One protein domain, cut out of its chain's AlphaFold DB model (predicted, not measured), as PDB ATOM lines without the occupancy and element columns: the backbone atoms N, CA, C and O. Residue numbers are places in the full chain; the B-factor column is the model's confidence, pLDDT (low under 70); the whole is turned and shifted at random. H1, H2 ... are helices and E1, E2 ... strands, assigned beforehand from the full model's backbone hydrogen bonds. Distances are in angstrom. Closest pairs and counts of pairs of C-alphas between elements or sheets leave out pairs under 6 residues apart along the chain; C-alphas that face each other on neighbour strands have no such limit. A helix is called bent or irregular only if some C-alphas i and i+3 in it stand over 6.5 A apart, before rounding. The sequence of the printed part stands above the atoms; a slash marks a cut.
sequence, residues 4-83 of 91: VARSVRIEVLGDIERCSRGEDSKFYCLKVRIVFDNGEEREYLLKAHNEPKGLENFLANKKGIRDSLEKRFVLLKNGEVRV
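This is residues 4 to 83 of the 91 residues of an uncharacterized protein of Aquificaceae bacterium (UniProt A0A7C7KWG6). A single strongly twisted sheet is curled like part of a barrel and bent back on itself, the long hairpin E2 and E3 facing the short hairpin E4 and E5, with the long strand E1 as the hinge. H2 packs over E2, H3 makes a corner with it on the way to E4, and the small H1 sits between E1 and E2 at one end of the long strands. The printed part has 80 residues, in the order E1 H1 E2 E3 H2 H3 E4 E5; the sheet's order is E3 E2 E1 E4 E5, all antiparallel, and the class is mixed, helices and strands. The whole is compact, with a radius of gyration of the C-alphas of 12.8 A, and spans 34 by 30 by 18 A.

In the sheet, E1, residues 4 to 18, is staggered: its residues 7 to 18 pair with E2, residues 27 to 36, and its residues 5 to 6 with E4, residues 73 to 76. E1 bends by 82 degrees at residue 15, and E2 by 51 degrees at residue 31. N 11 and O 33 are 2.8 A apart between E1 and E2; N 75 and O 5 are 2.8 A apart between E4 and E1. E2 forms a hairpin with edge strand E3, residues 41 to 49, with N 30 and O 46 at 2.9 A. E4 forms a hairpin with edge strand E5, residues 81 to 83, with N 74 and O 82 at 2.8 A. In this folded sheet, one sheet bent into two leaves, E3 and E2 face E4 and E5 over 18 pairs of C-alphas within 11 A. H2, residues 53 to 59, is on the sheet at a height of 8.2 A, over E2; it runs only just along the strands, at 29 degrees to E2 on the local plane. The closest C-alphas of H2 and E2 are those of Leu 55 and Leu 30, 7.0 A. H3, residues 62 to 69, touches H2 only at the corner, about perpendicular at 74 degrees, the closest C-alphas being those of Phe 58 and Arg 66, 5.1 A. H3 only grazes the sheet with residues 66 to 69, and H1, residues 22 to 26, only grazes it with residues 24 to 26. Every O i to N i+4 pair is within hydrogen-bond range in H2, against 2 of 4 in H3 and 0 of 1 in H1, where 1 of 2 O i to N i+3 pairs is.

E1 begins at C-alpha 4, (9.181, 30.608, -27.010), and measures 31.8 A; E2 measures 26.0 A and E3 25.5 A. H3 measures 11.7 A, E4 9.8 A, H2 9.7 A, H1 9.2 A and E5 7.0 A, ending at C-alpha 83, (15.427, 29.101, -15.037). H1 and H3 are irregular: C-alphas 23 and 26 are 7.1 A apart, and C-alphas 63 and 66 are 8.4 A apart.

The two C-alphas farthest apart are those of Gly 22 and Asn 38, 35.4 A. The printed part has no cut, and its links between named elements are tight. The mean pLDDT of the printed part is 89.2; residues 20 to 24 are under 70.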
ATOM      1  N   VAL A   4       9.304  29.709 -25.851       94.50
ATOM      2  CA  VAL A   4       9.181  30.608 -27.010       94.50
ATOM      3  C   VAL A   4      10.436  31.439 -27.260       94.50
ATOM      4  O   VAL A   4      10.642  31.869 -28.388       94.50
ATOM      5  N   ALA A   5      11.279  31.636 -26.241       93.94
ATOM      6  CA  ALA A   5      12.568  32.311 -26.382       93.94
ATOM      7  C   ALA A   5      13.537  31.927 -25.255       93.94
ATOM      8  O   ALA A   5      13.129  31.454 -24.188       93.94
ATOM      9  N   ARG A   6      14.830  32.150 -25.476       94.06
ATOM     10  CA  ARG A   6      15.919  31.943 -24.516       94.06
ATOM     11  C   ARG A   6      16.601  33.267 -24.203       94.06
ATOM     12  O   ARG A   6      16.639  34.181 -25.024       94.06
ATOM     13  N   SER A   7      17.104  33.397 -22.982       94.12
ATOM     14  CA  SER A   7      17.801  34.610 -22.578       94.12
ATOM     15  C   SER A   7      19.151  34.726 -23.268       94.12
ATOM     16  O   SER A   7      19.878  33.745 -23.429       94.12
ATOM     17  N   VAL A   8      19.483  35.954 -23.644       94.19
ATOM     18  CA  VAL A   8      20.765  36.305 -24.264       94.19
ATOM     19  C   VAL A   8      21.566  37.276 -23.411       94.19
ATOM     20  O   VAL A   8      22.785  37.342 -23.543       94.19
ATOM     21  N   ARG A   9      20.894  38.033 -22.538       93.81
ATOM     22  CA  ARG A   9      21.516  39.055 -21.699       93.81
ATOM     23  C   ARG A   9      20.679  39.322 -20.458       93.81
ATOM     24  O   ARG A   9      19.449  39.295 -20.512       93.81
ATOM     25  N   ILE A  10      21.354  39.626 -19.354       94.38
ATOM     26  CA  ILE A  10      20.732  40.130 -18.132       94.38
ATOM     27  C   ILE A  10      21.271  41.531 -17.853       94.38
ATOM     28  O   ILE A  10      22.482  41.755 -17.818       94.38
ATOM     29  N   GLU A  11      20.373  42.477 -17.615       94.06
ATOM     30  CA  GLU A  11      20.696  43.841 -17.205       94.06
ATOM     31  C   GLU A  11      20.305  44.056 -15.749       94.06
ATOM     32  O   GLU A  11      19.235  43.649 -15.306       94.06
ATOM     33  N   VAL A  12      21.184  44.692 -14.985       94.19
ATOM     34  CA  VAL A  12      20.939  44.981 -13.572       94.19
ATOM     35  C   VAL A  12      20.165  46.292 -13.486       94.19
ATOM     36  O   VAL A  12      20.618  47.298 -14.025       94.19
ATOM     37  N   LEU A  13      18.993  46.269 -12.847       92.31
ATOM     38  CA  LEU A  13      18.084  47.421 -12.767       92.31
ATOM     39  C   LEU A  13      18.126  48.147 -11.412       92.31
ATOM     40  O   LEU A  13      17.411  49.128 -11.232       92.31
ATOM     41  N   GLY A  14      18.914  47.662 -10.455       88.62
ATOM     42  CA  GLY A  14      19.024  48.248  -9.122       88.62
ATOM     43  C   GLY A  14      20.075  47.542  -8.275       88.62
ATOM     44  O   GLY A  14      20.863  46.748  -8.787       88.62
ATOM     45  N   ASP A  15      20.056  47.825  -6.979       91.12
ATOM     46  CA  ASP A  15      21.008  47.285  -6.015       91.12
ATOM     47  C   ASP A  15      20.505  45.999  -5.348       91.12
ATOM     48  O   ASP A  15      19.347  45.592  -5.486       91.12
ATOM     49  N   ILE A  16      21.407  45.321  -4.636       89.62
ATOM     50  CA  ILE A  16      21.029  44.194  -3.785       89.62
ATOM     51  C   ILE A  16      20.337  44.749  -2.547       89.62
ATOM     52  O   ILE A  16      20.952  45.428  -1.727       89.62
ATOM     53  N   GLU A  17      19.076  44.386  -2.372       89.25
ATOM     54  CA  GLU A  17      18.265  44.833  -1.247       89.25
ATOM     55  C   GLU A  17      17.668  43.637  -0.516       89.25
ATOM     56  O   GLU A  17      17.510  42.549  -1.068       89.25
ATOM     57  N   ARG A  18      17.302  43.811   0.753       86.06
ATOM     58  CA  ARG A  18      16.555  42.767   1.458       86.06
ATOM     59  C   ARG A  18      15.148  42.687   0.870       86.06
ATOM     60  O   ARG A  18      14.463  43.706   0.768       86.06
ATOM     61  N   CYS A  19      14.704  41.487   0.500       83.38
ATOM     62  CA  CYS A  19      13.372  41.303  -0.066       83.38
ATOM     63  C   CYS A  19      12.323  41.758   0.960       83.38
ATOM     64  O   CYS A  19      12.169  41.174   2.035       83.38
ATOM     65  N   SER A  20      11.614  42.839   0.649       66.75
ATOM     66  CA  SER A  20      10.707  43.480   1.595       66.75
ATOM     67  C   SER A  20       9.282  42.956   1.411       66.75
ATOM     68  O   SER A  20       8.547  43.501   0.589       66.75
ATOM     69  N   ARG A  21       8.917  41.898   2.161       58.16
ATOM     70  CA  ARG A  21       7.571  41.580   2.717       58.16
ATOM     71  C   ARG A  21       7.488  40.122   3.214       58.16
ATOM     72  O   ARG A  21       7.785  39.194   2.473       58.16
ATOM     73  N   GLY A  22       7.001  39.924   4.443       62.34
ATOM     74  CA  GLY A  22       6.586  38.612   4.968       62.34
ATOM     75  C   GLY A  22       7.711  37.576   5.120       62.34
ATOM     76  O   GLY A  22       8.822  37.906   5.537       62.34
ATOM     77  N   GLU A  23       7.416  36.317   4.780       62.81
ATOM     78  CA  GLU A  23       8.323  35.156   4.891       62.81
ATOM     79  C   GLU A  23       9.594  35.253   4.021       62.81
ATOM     80  O   GLU A  23      10.551  34.499   4.226       62.81
ATOM     81  N   ASP A  24       9.635  36.209   3.086       64.38
ATOM     82  CA  ASP A  24      10.758  36.436   2.174       64.38
ATOM     83  C   ASP A  24      11.864  37.333   2.760       64.38
ATOM     84  O   ASP A  24      12.896  37.541   2.131       64.38
ATOM     85  N   SER A  25      11.714  37.817   3.995       70.44
ATOM     86  CA  SER A  25      12.707  38.667   4.685       70.44
ATOM     87  C   SER A  25      14.065  37.984   4.939       70.44
ATOM     88  O   SER A  25      15.072  38.650   5.208       70.44
ATOM     89  N   LYS A  26      14.118  36.655   4.800       80.88
ATOM     90  CA  LYS A  26      15.352  35.853   4.789       80.88
ATOM     91  C   LYS A  26      16.117  35.915   3.464       80.88
ATOM     92  O   LYS A  26      17.232  35.411   3.395       80.88
ATOM     93  N   PHE A  27      15.551  36.509   2.417       86.12
ATOM     94  CA  PHE A  27      16.197  36.620   1.115       86.12
ATOM     95  C   PHE A  27      16.724  38.032   0.849       86.12
ATOM     96  O   PHE A  27      16.155  39.041   1.272       86.12
ATOM     97  N   TYR A  28      17.806  38.075   0.085       90.12
ATOM     98  CA  TYR A  28      18.249  39.252  -0.646       90.12
ATOM     99  C   TYR A  28      17.735  39.165  -2.076       90.12
ATOM    100  O   TYR A  28      17.689  38.082  -2.659       90.12
ATOM    101  N   CYS A  29      17.340  40.302  -2.621       91.19
ATOM    102  CA  CYS A  29      16.735  40.463  -3.923       91.19
ATOM    103  C   CYS A  29      17.594  41.392  -4.773       91.19
ATOM    104  O   CYS A  29      18.099  42.397  -4.282       91.19
ATOM    105  N   LEU A  30      17.718  41.073  -6.055       93.06
ATOM    106  CA  LEU A  30      18.297  41.954  -7.061       93.06
ATOM    107  C   LEU A  30      17.337  42.018  -8.243       93.06
ATOM    108  O   LEU A  30      17.027  40.993  -8.860       93.06
ATOM    109  N   LYS A  31      16.856  43.225  -8.549       93.75
ATOM    110  CA  LYS A  31      15.994  43.448  -9.709       93.75
ATOM    111  C   LYS A  31      16.844  43.435 -10.973       93.75
ATOM    112  O   LYS A  31      17.806  44.194 -11.101       93.75
ATOM    113  N   VAL A  32      16.475  42.581 -11.917       94.44
ATOM    114  CA  VAL A  32      17.148  42.467 -13.209       94.44
ATOM    115  C   VAL A  32      16.140  42.487 -14.350       94.44
ATOM    116  O   VAL A  32      14.959  42.195 -14.170       94.44
ATOM    117  N   ARG A  33      16.617  42.819 -15.541       95.62
ATOM    118  CA  ARG A  33      15.901  42.672 -16.799       95.62
ATOM    119  C   ARG A  33      16.540  41.557 -17.598       95.62
ATOM    120  O   ARG A  33      17.745  41.573 -17.821       95.62
ATOM    121  N   ILE A  34      15.740  40.605 -18.040       95.12
ATOM    122  CA  ILE A  34      16.180  39.529 -18.917       95.12
ATOM    123  C   ILE A  34      15.764  39.900 -20.333       95.12
ATOM    124  O   ILE A  34      14.583  40.138 -20.583       95.12
ATOM    125  N   VAL A  35      16.743  39.950 -21.229       95.25
ATOM    126  CA  VAL A  35      16.545  40.157 -22.663       95.25
ATOM    127  C   VAL A  35      16.591  38.795 -23.343       95.25
ATOM    128  O   VAL A  35      17.524  38.013 -23.119       95.25
ATOM    129  N   PHE A  36      15.583  38.510 -24.159       95.50
ATOM    130  CA  PHE A  36      15.420  37.254 -24.881       95.50
ATOM    131  C   PHE A  36      15.796  37.393 -26.362       95.50
ATOM    132  O   PHE A  36      15.781  38.490 -26.919       95.50
ATOM    133  N   ASP A  37      16.135  36.277 -27.013       94.88
ATOM    134  CA  ASP A  37      16.546  36.258 -28.428       94.88
ATOM    135  C   ASP A  37      15.446  36.711 -29.405       94.88
ATOM    136  O   ASP A  37      15.750  37.205 -30.489       94.88
ATOM    137  N   ASN A  38      14.178  36.624 -28.993       94.19
ATOM    138  CA  ASN A  38      13.031  37.109 -29.759       94.19
ATOM    139  C   ASN A  38      12.793  38.627 -29.609       94.19
ATOM    140  O   ASN A  38      11.812  39.143 -30.143       94.19
ATOM    141  N   GLY A  39      13.659  39.332 -28.873       93.50
ATOM    142  CA  GLY A  39      13.540  40.763 -28.594       93.50
ATOM    143  C   GLY A  39      12.619  41.112 -27.424       93.50
ATOM    144  O   GLY A  39      12.458  42.292 -27.129       93.50
ATOM    145  N   GLU A  40      12.018  40.132 -26.739       94.50
ATOM    146  CA  GLU A  40      11.259  40.416 -25.521       94.50
ATOM    147  C   GLU A  40      12.178  40.741 -24.342       94.50
ATOM    148  O   GLU A  40      13.263  40.183 -24.169       94.50
ATOM    149  N   GLU A  41      11.687  41.623 -23.476       95.25
ATOM    150  CA  GLU A  41      12.341  42.021 -22.238       95.25
ATOM    151  C   GLU A  41      11.396  41.750 -21.066       95.25
ATOM    152  O   GLU A  41      10.232  42.159 -21.081       95.25
ATOM    153  N   ARG A  42      11.878  41.062 -20.025       94.69
ATOM    154  CA  ARG A  42      11.089  40.793 -18.814       94.69
ATOM    155  C   ARG A  42      11.851  41.179 -17.566       94.69
ATOM    156  O   ARG A  42      13.026  40.854 -17.413       94.69
ATOM    157  N   GLU A  43      11.166  41.849 -16.648       93.75
ATOM    158  CA  GLU A  43      11.704  42.069 -15.310       93.75
ATOM    159  C   GLU A  43      11.670  40.757 -14.521       93.75
ATOM    160  O   GLU A  43      10.682  40.022 -14.537       93.75
ATOM    161  N   TYR A  44      12.763  40.468 -13.827       91.31
ATOM    162  CA  TYR A  44      12.919  39.291 -12.992       91.31
ATOM    163  C   TYR A  44      13.613  39.672 -11.690       91.31
ATOM    164  O   TYR A  44      14.403  40.615 -11.625       91.31
ATOM    165  N   LEU A  45      13.305  38.936 -10.630       91.00
ATOM    166  CA  LEU A  45      13.844  39.182  -9.303       91.00
ATOM    167  C   LEU A  45      14.753  38.014  -8.927       91.00
ATOM    168  O   LEU A  45      14.276  36.929  -8.590       91.00
ATOM    169  N   LEU A  46      16.067  38.225  -8.994       90.56
ATOM    170  CA  LEU A  46      17.015  37.239  -8.491       90.56
ATOM    171  C   LEU A  46      16.943  37.234  -6.968       90.56
ATOM    172  O   LEU A  46      17.022  38.291  -6.349       90.56
ATOM    173  N   LYS A  47      16.809  36.049  -6.370       90.25
ATOM    174  CA  LYS A  47      16.778  35.872  -4.916       90.25
ATOM    175  C   LYS A  47      18.005  35.087  -4.455       90.25
ATOM    176  O   LYS A  47      18.349  34.073  -5.058       90.25
ATOM    177  N   ALA A  48      18.627  35.515  -3.362       88.69
ATOM    178  CA  ALA A  48      19.642  34.754  -2.639       88.69
ATOM    179  C   ALA A  48      19.212  34.551  -1.186       88.69
ATOM    180  O   ALA A  48      18.723  35.470  -0.536       88.69
ATOM    181  N   HIS A  49      19.351  33.325  -0.689       85.62
ATOM    182  CA  HIS A  49      18.874  32.939   0.635       85.62
ATOM    183  C   HIS A  49      19.913  33.252   1.714       85.62
ATOM    184  O   HIS A  49      21.070  32.863   1.568       85.62
ATOM    185  N   ASN A  50      19.478  33.890   2.803       77.38
ATOM    186  CA  ASN A  50      20.228  34.303   3.997       77.38
ATOM    187  C   ASN A  50      21.400  35.273   3.778       77.38
ATOM    188  O   ASN A  50      21.612  36.145   4.618       77.38
ATOM    189  N   GLU A  51      22.136  35.165   2.673       84.38
ATOM    190  CA  GLU A  51      23.314  35.976   2.367       84.38
ATOM    191  C   GLU A  51      23.241  36.554   0.942       84.38
ATOM    192  O   GLU A  51      22.875  35.842   0.001       84.38
ATOM    193  N   PRO A  52      23.655  37.819   0.734       89.25
ATOM    194  CA  PRO A  52      23.669  38.454  -0.585       89.25
ATOM    195  C   PRO A  52      24.795  37.927  -1.486       89.25
ATOM    196  O   PRO A  52      24.793  38.196  -2.685       89.25
ATOM    197  N   LYS A  53      25.719  37.126  -0.942       89.00
ATOM    198  CA  LYS A  53      26.944  36.649  -1.600       89.00
ATOM    199  C   LYS A  53      26.713  36.021  -2.971       89.00
ATOM    200  O   LYS A  53      27.547  36.158  -3.862       89.00
ATOM    201  N   GLY A  54      25.592  35.323  -3.160       88.12
ATOM    202  CA  GLY A  54      25.210  34.783  -4.469       88.12
ATOM    203  C   GLY A  54      24.991  35.879  -5.516       88.12
ATOM    204  O   GLY A  54      25.504  35.777  -6.629       88.12
ATOM    205  N   LEU A  55      24.294  36.950  -5.133       91.50
ATOM    206  CA  LEU A  55      24.028  38.113  -5.980       91.50
ATOM    207  C   LEU A  55      25.288  38.962  -6.167       91.50
ATOM    208  O   LEU A  55      25.558  39.399  -7.277       91.50
ATOM    209  N   GLU A  56      26.111  39.129  -5.129       92.06
ATOM    210  CA  GLU A  56      27.396  39.837  -5.238       92.06
ATOM    211  C   GLU A  56      28.340  39.134  -6.223       92.06
ATOM    212  O   GLU A  56      28.947  39.766  -7.087       92.06
ATOM    213  N   ASN A  57      28.426  37.802  -6.147       92.50
ATOM    214  CA  ASN A  57      29.204  37.013  -7.097       92.50
ATOM    215  C   ASN A  57      28.645  37.117  -8.523       92.50
ATOM    216  O   ASN A  57      29.426  37.118  -9.474       92.50
ATOM    217  N   PHE A  58      27.320  37.194  -8.675       92.12
ATOM    218  CA  PHE A  58      26.674  37.439  -9.962       92.12
ATOM    219  C   PHE A  58      27.046  38.823 -10.520       92.12
ATOM    220  O   PHE A  58      27.496  38.909 -11.661       92.12
ATOM    221  N   LEU A  59      26.955  39.885  -9.713       91.38
ATOM    222  CA  LEU A  59      27.324  41.249 -10.112       91.38
ATOM    223  C   LEU A  59      28.798  41.354 -10.520       91.38
ATOM    224  O   LEU A  59      29.114  41.927 -11.560       91.38
ATOM    225  N   ALA A  60      29.694  40.744  -9.742       93.12
ATOM    226  CA  ALA A  60      31.127  40.703 -10.027       93.12
ATOM    227  C   ALA A  60      31.512  39.706 -11.139       93.12
ATOM    228  O   ALA A  60      32.697  39.531 -11.417       93.12
ATOM    229  N   ASN A  61      30.536  38.999 -11.724       91.06
ATOM    230  CA  ASN A  61      30.733  37.876 -12.643       91.06
ATOM    231  C   ASN A  61      31.811  36.873 -12.178       91.06
ATOM    232  O   ASN A  61      32.619  36.344 -12.949       91.06
ATOM    233  N   LYS A  62      31.857  36.608 -10.873       91.56
ATOM    234  CA  LYS A  62      32.878  35.752 -10.278       91.56
ATOM    235  C   LYS A  62      32.730  34.341 -10.841       91.56
ATOM    236  O   LYS A  62      31.644  33.774 -10.794       91.56
ATOM    237  N   LYS A  63      33.817  33.755 -11.352       89.62
ATOM    238  CA  LYS A  63      33.812  32.417 -11.981       89.62
ATOM    239  C   LYS A  63      32.813  32.270 -13.153       89.62
ATOM    240  O   LYS A  63      32.364  31.157 -13.410       89.62
ATOM    241  N   GLY A  64      32.444  33.355 -13.843       90.12
ATOM    242  CA  GLY A  64      31.498  33.288 -14.968       90.12
ATOM    243  C   GLY A  64      30.053  33.000 -14.546       90.12
ATOM    244  O   GLY A  64      29.275  32.445 -15.323       90.12
ATOM    245  N   ILE A  65      29.687  33.306 -13.293       89.56
ATOM    246  CA  ILE A  65      28.331  33.072 -12.774       89.56
ATOM    247  C   ILE A  65      27.291  33.843 -13.588       89.56
ATOM    248  O   ILE A  65      26.241  33.275 -13.892       89.56
ATOM    249  N   ARG A  66      27.570  35.096 -13.970       90.25
ATOM    250  CA  ARG A  66      26.646  35.884 -14.793       90.25
ATOM    251  C   ARG A  66      26.491  35.257 -16.169       90.25
ATOM    252  O   ARG A  66      25.365  34.959 -16.540       90.25
ATOM    253  N   ASP A  67      27.595  34.948 -16.850       90.25
ATOM    254  CA  ASP A  67      27.559  34.339 -18.188       90.25
ATOM    255  C   ASP A  67      26.818  32.995 -18.199       90.25
ATOM    256  O   ASP A  67      26.124  32.648 -19.157       90.25
ATOM    257  N   SER A  68      26.979  32.201 -17.133       89.06
ATOM    258  CA  SER A  68      26.265  30.933 -16.999       89.06
ATOM    259  C   SER A  68      24.777  31.161 -16.767       89.06
ATOM    260  O   SER A  68      23.965  30.448 -17.349       89.06
ATOM    261  N   LEU A  69      24.413  32.137 -15.934       88.81
ATOM    262  CA  LEU A  69      23.025  32.431 -15.601       88.81
ATOM    263  C   LEU A  69      22.274  33.084 -16.775       88.81
ATOM    264  O   LEU A  69      21.120  32.741 -17.017       88.81
ATOM    265  N   GLU A  70      22.944  33.935 -17.556       90.69
ATOM    266  CA  GLU A  70      22.416  34.573 -18.772       90.69
ATOM    267  C   GLU A  70      21.952  33.580 -19.835       90.69
ATOM    268  O   GLU A  70      21.135  33.938 -20.670       90.69
ATOM    269  N   LYS A  71      22.422  32.332 -19.797       89.12
ATOM    270  CA  LYS A  71      22.035  31.277 -20.750       89.12
ATOM    271  C   LYS A  71      20.965  30.334 -20.208       89.12
ATOM    272  O   LYS A  71      20.548  29.417 -20.912       89.12
ATOM    273  N   ARG A  72      20.563  30.507 -18.948       90.19
ATOM    274  CA  ARG A  72      19.655  29.585 -18.261       90.19
ATOM    275  C   ARG A  72      18.216  30.063 -18.244       90.19
ATOM    276  O   ARG A  72      17.366  29.263 -17.887       90.19
ATOM    277  N   PHE A  73      17.895  31.304 -18.599       92.88
ATOM    278  CA  PHE A  73      16.499  31.727 -18.590       92.88
ATOM    279  C   PHE A  73      15.788  31.378 -19.894       92.88
ATOM    280  O   PHE A  73      16.327  31.492 -20.994       92.88
ATOM    281  N   VAL A  74      14.538  30.958 -19.753       94.38
ATOM    282  CA  VAL A  74      13.630  30.669 -20.856       94.38
ATOM    283  C   VAL A  74      12.331  31.425 -20.644       94.38
ATOM    284  O   VAL A  74      11.824  31.510 -19.522       94.38
ATOM    285  N   LEU A  75      11.804  31.975 -21.731       94.31
ATOM    286  CA  LEU A  75      10.481  32.568 -21.779       94.31
ATOM    287  C   LEU A  75       9.499  31.509 -22.258       94.31
ATOM    288  O   LEU A  75       9.705  30.864 -23.289       94.31
ATOM    289  N   LEU A  76       8.435  31.312 -21.494       93.62
ATOM    290  CA  LEU A  76       7.354  30.403 -21.835       93.62
ATOM    291  C   LEU A  76       6.251  31.141 -22.594       93.62
ATOM    292  O   LEU A  76       6.055  32.342 -22.425       93.62
ATOM    293  N   LYS A  77       5.468  30.405 -23.388       91.75
ATOM    294  CA  LYS A  77       4.350  30.960 -24.179       91.75
ATOM    295  C   LYS A  77       3.309  31.734 -23.359       91.75
ATOM    296  O   LYS A  77       2.618  32.593 -23.890       91.75
ATOM    297  N   ASN A  78       3.177  31.424 -22.070       91.06
ATOM    298  CA  ASN A  78       2.283  32.120 -21.142       91.06
ATOM    299  C   ASN A  78       2.892  33.413 -20.555       91.06
ATOM    300  O   ASN A  78       2.275  34.018 -19.683       91.06
ATOM    301  N   GLY A  79       4.090  33.819 -20.991       89.44
ATOM    302  CA  GLY A  79       4.809  34.997 -20.500       89.44
ATOM    303  C   GLY A  79       5.616  34.765 -19.219       89.44
ATOM    304  O   GLY A  79       6.226  35.702 -18.707       89.44
ATOM    305  N   GLU A  80       5.635  33.540 -18.688       91.88
ATOM    306  CA  GLU A  80       6.405  33.208 -17.490       91.88
ATOM    307  C   GLU A  80       7.890  33.023 -17.825       91.88
ATOM    308  O   GLU A  80       8.247  32.360 -18.802       91.88
ATOM    309  N   VAL A  81       8.762  33.577 -16.981       92.19
ATOM    310  CA  VAL A  81      10.210  33.377 -17.073       92.19
ATOM    311  C   VAL A  81      10.638  32.280 -16.107       92.19
ATOM    312  O   VAL A  81      10.398  32.377 -14.902       92.19
ATOM    313  N   ARG A  82      11.318  31.255 -16.621       90.56
ATOM    314  CA  ARG A  82      11.888  30.172 -15.811       90.56
ATOM    315  C   ARG A  82      13.389  30.071 -15.985       90.56
ATOM    316  O   ARG A  82      13.915  30.342 -17.057       90.56
ATOM    317  N   VAL A  83      14.059  29.607 -14.937       88.06
ATOM    318  CA  VAL A  83      15.427  29.101 -15.037       88.06
ATOM    319  C   VAL A  83      15.336  27.652 -15.519       88.06
ATOM    320  O   VAL A  83      14.784  26.800 -14.826       88.06
TER     321      VAL A  83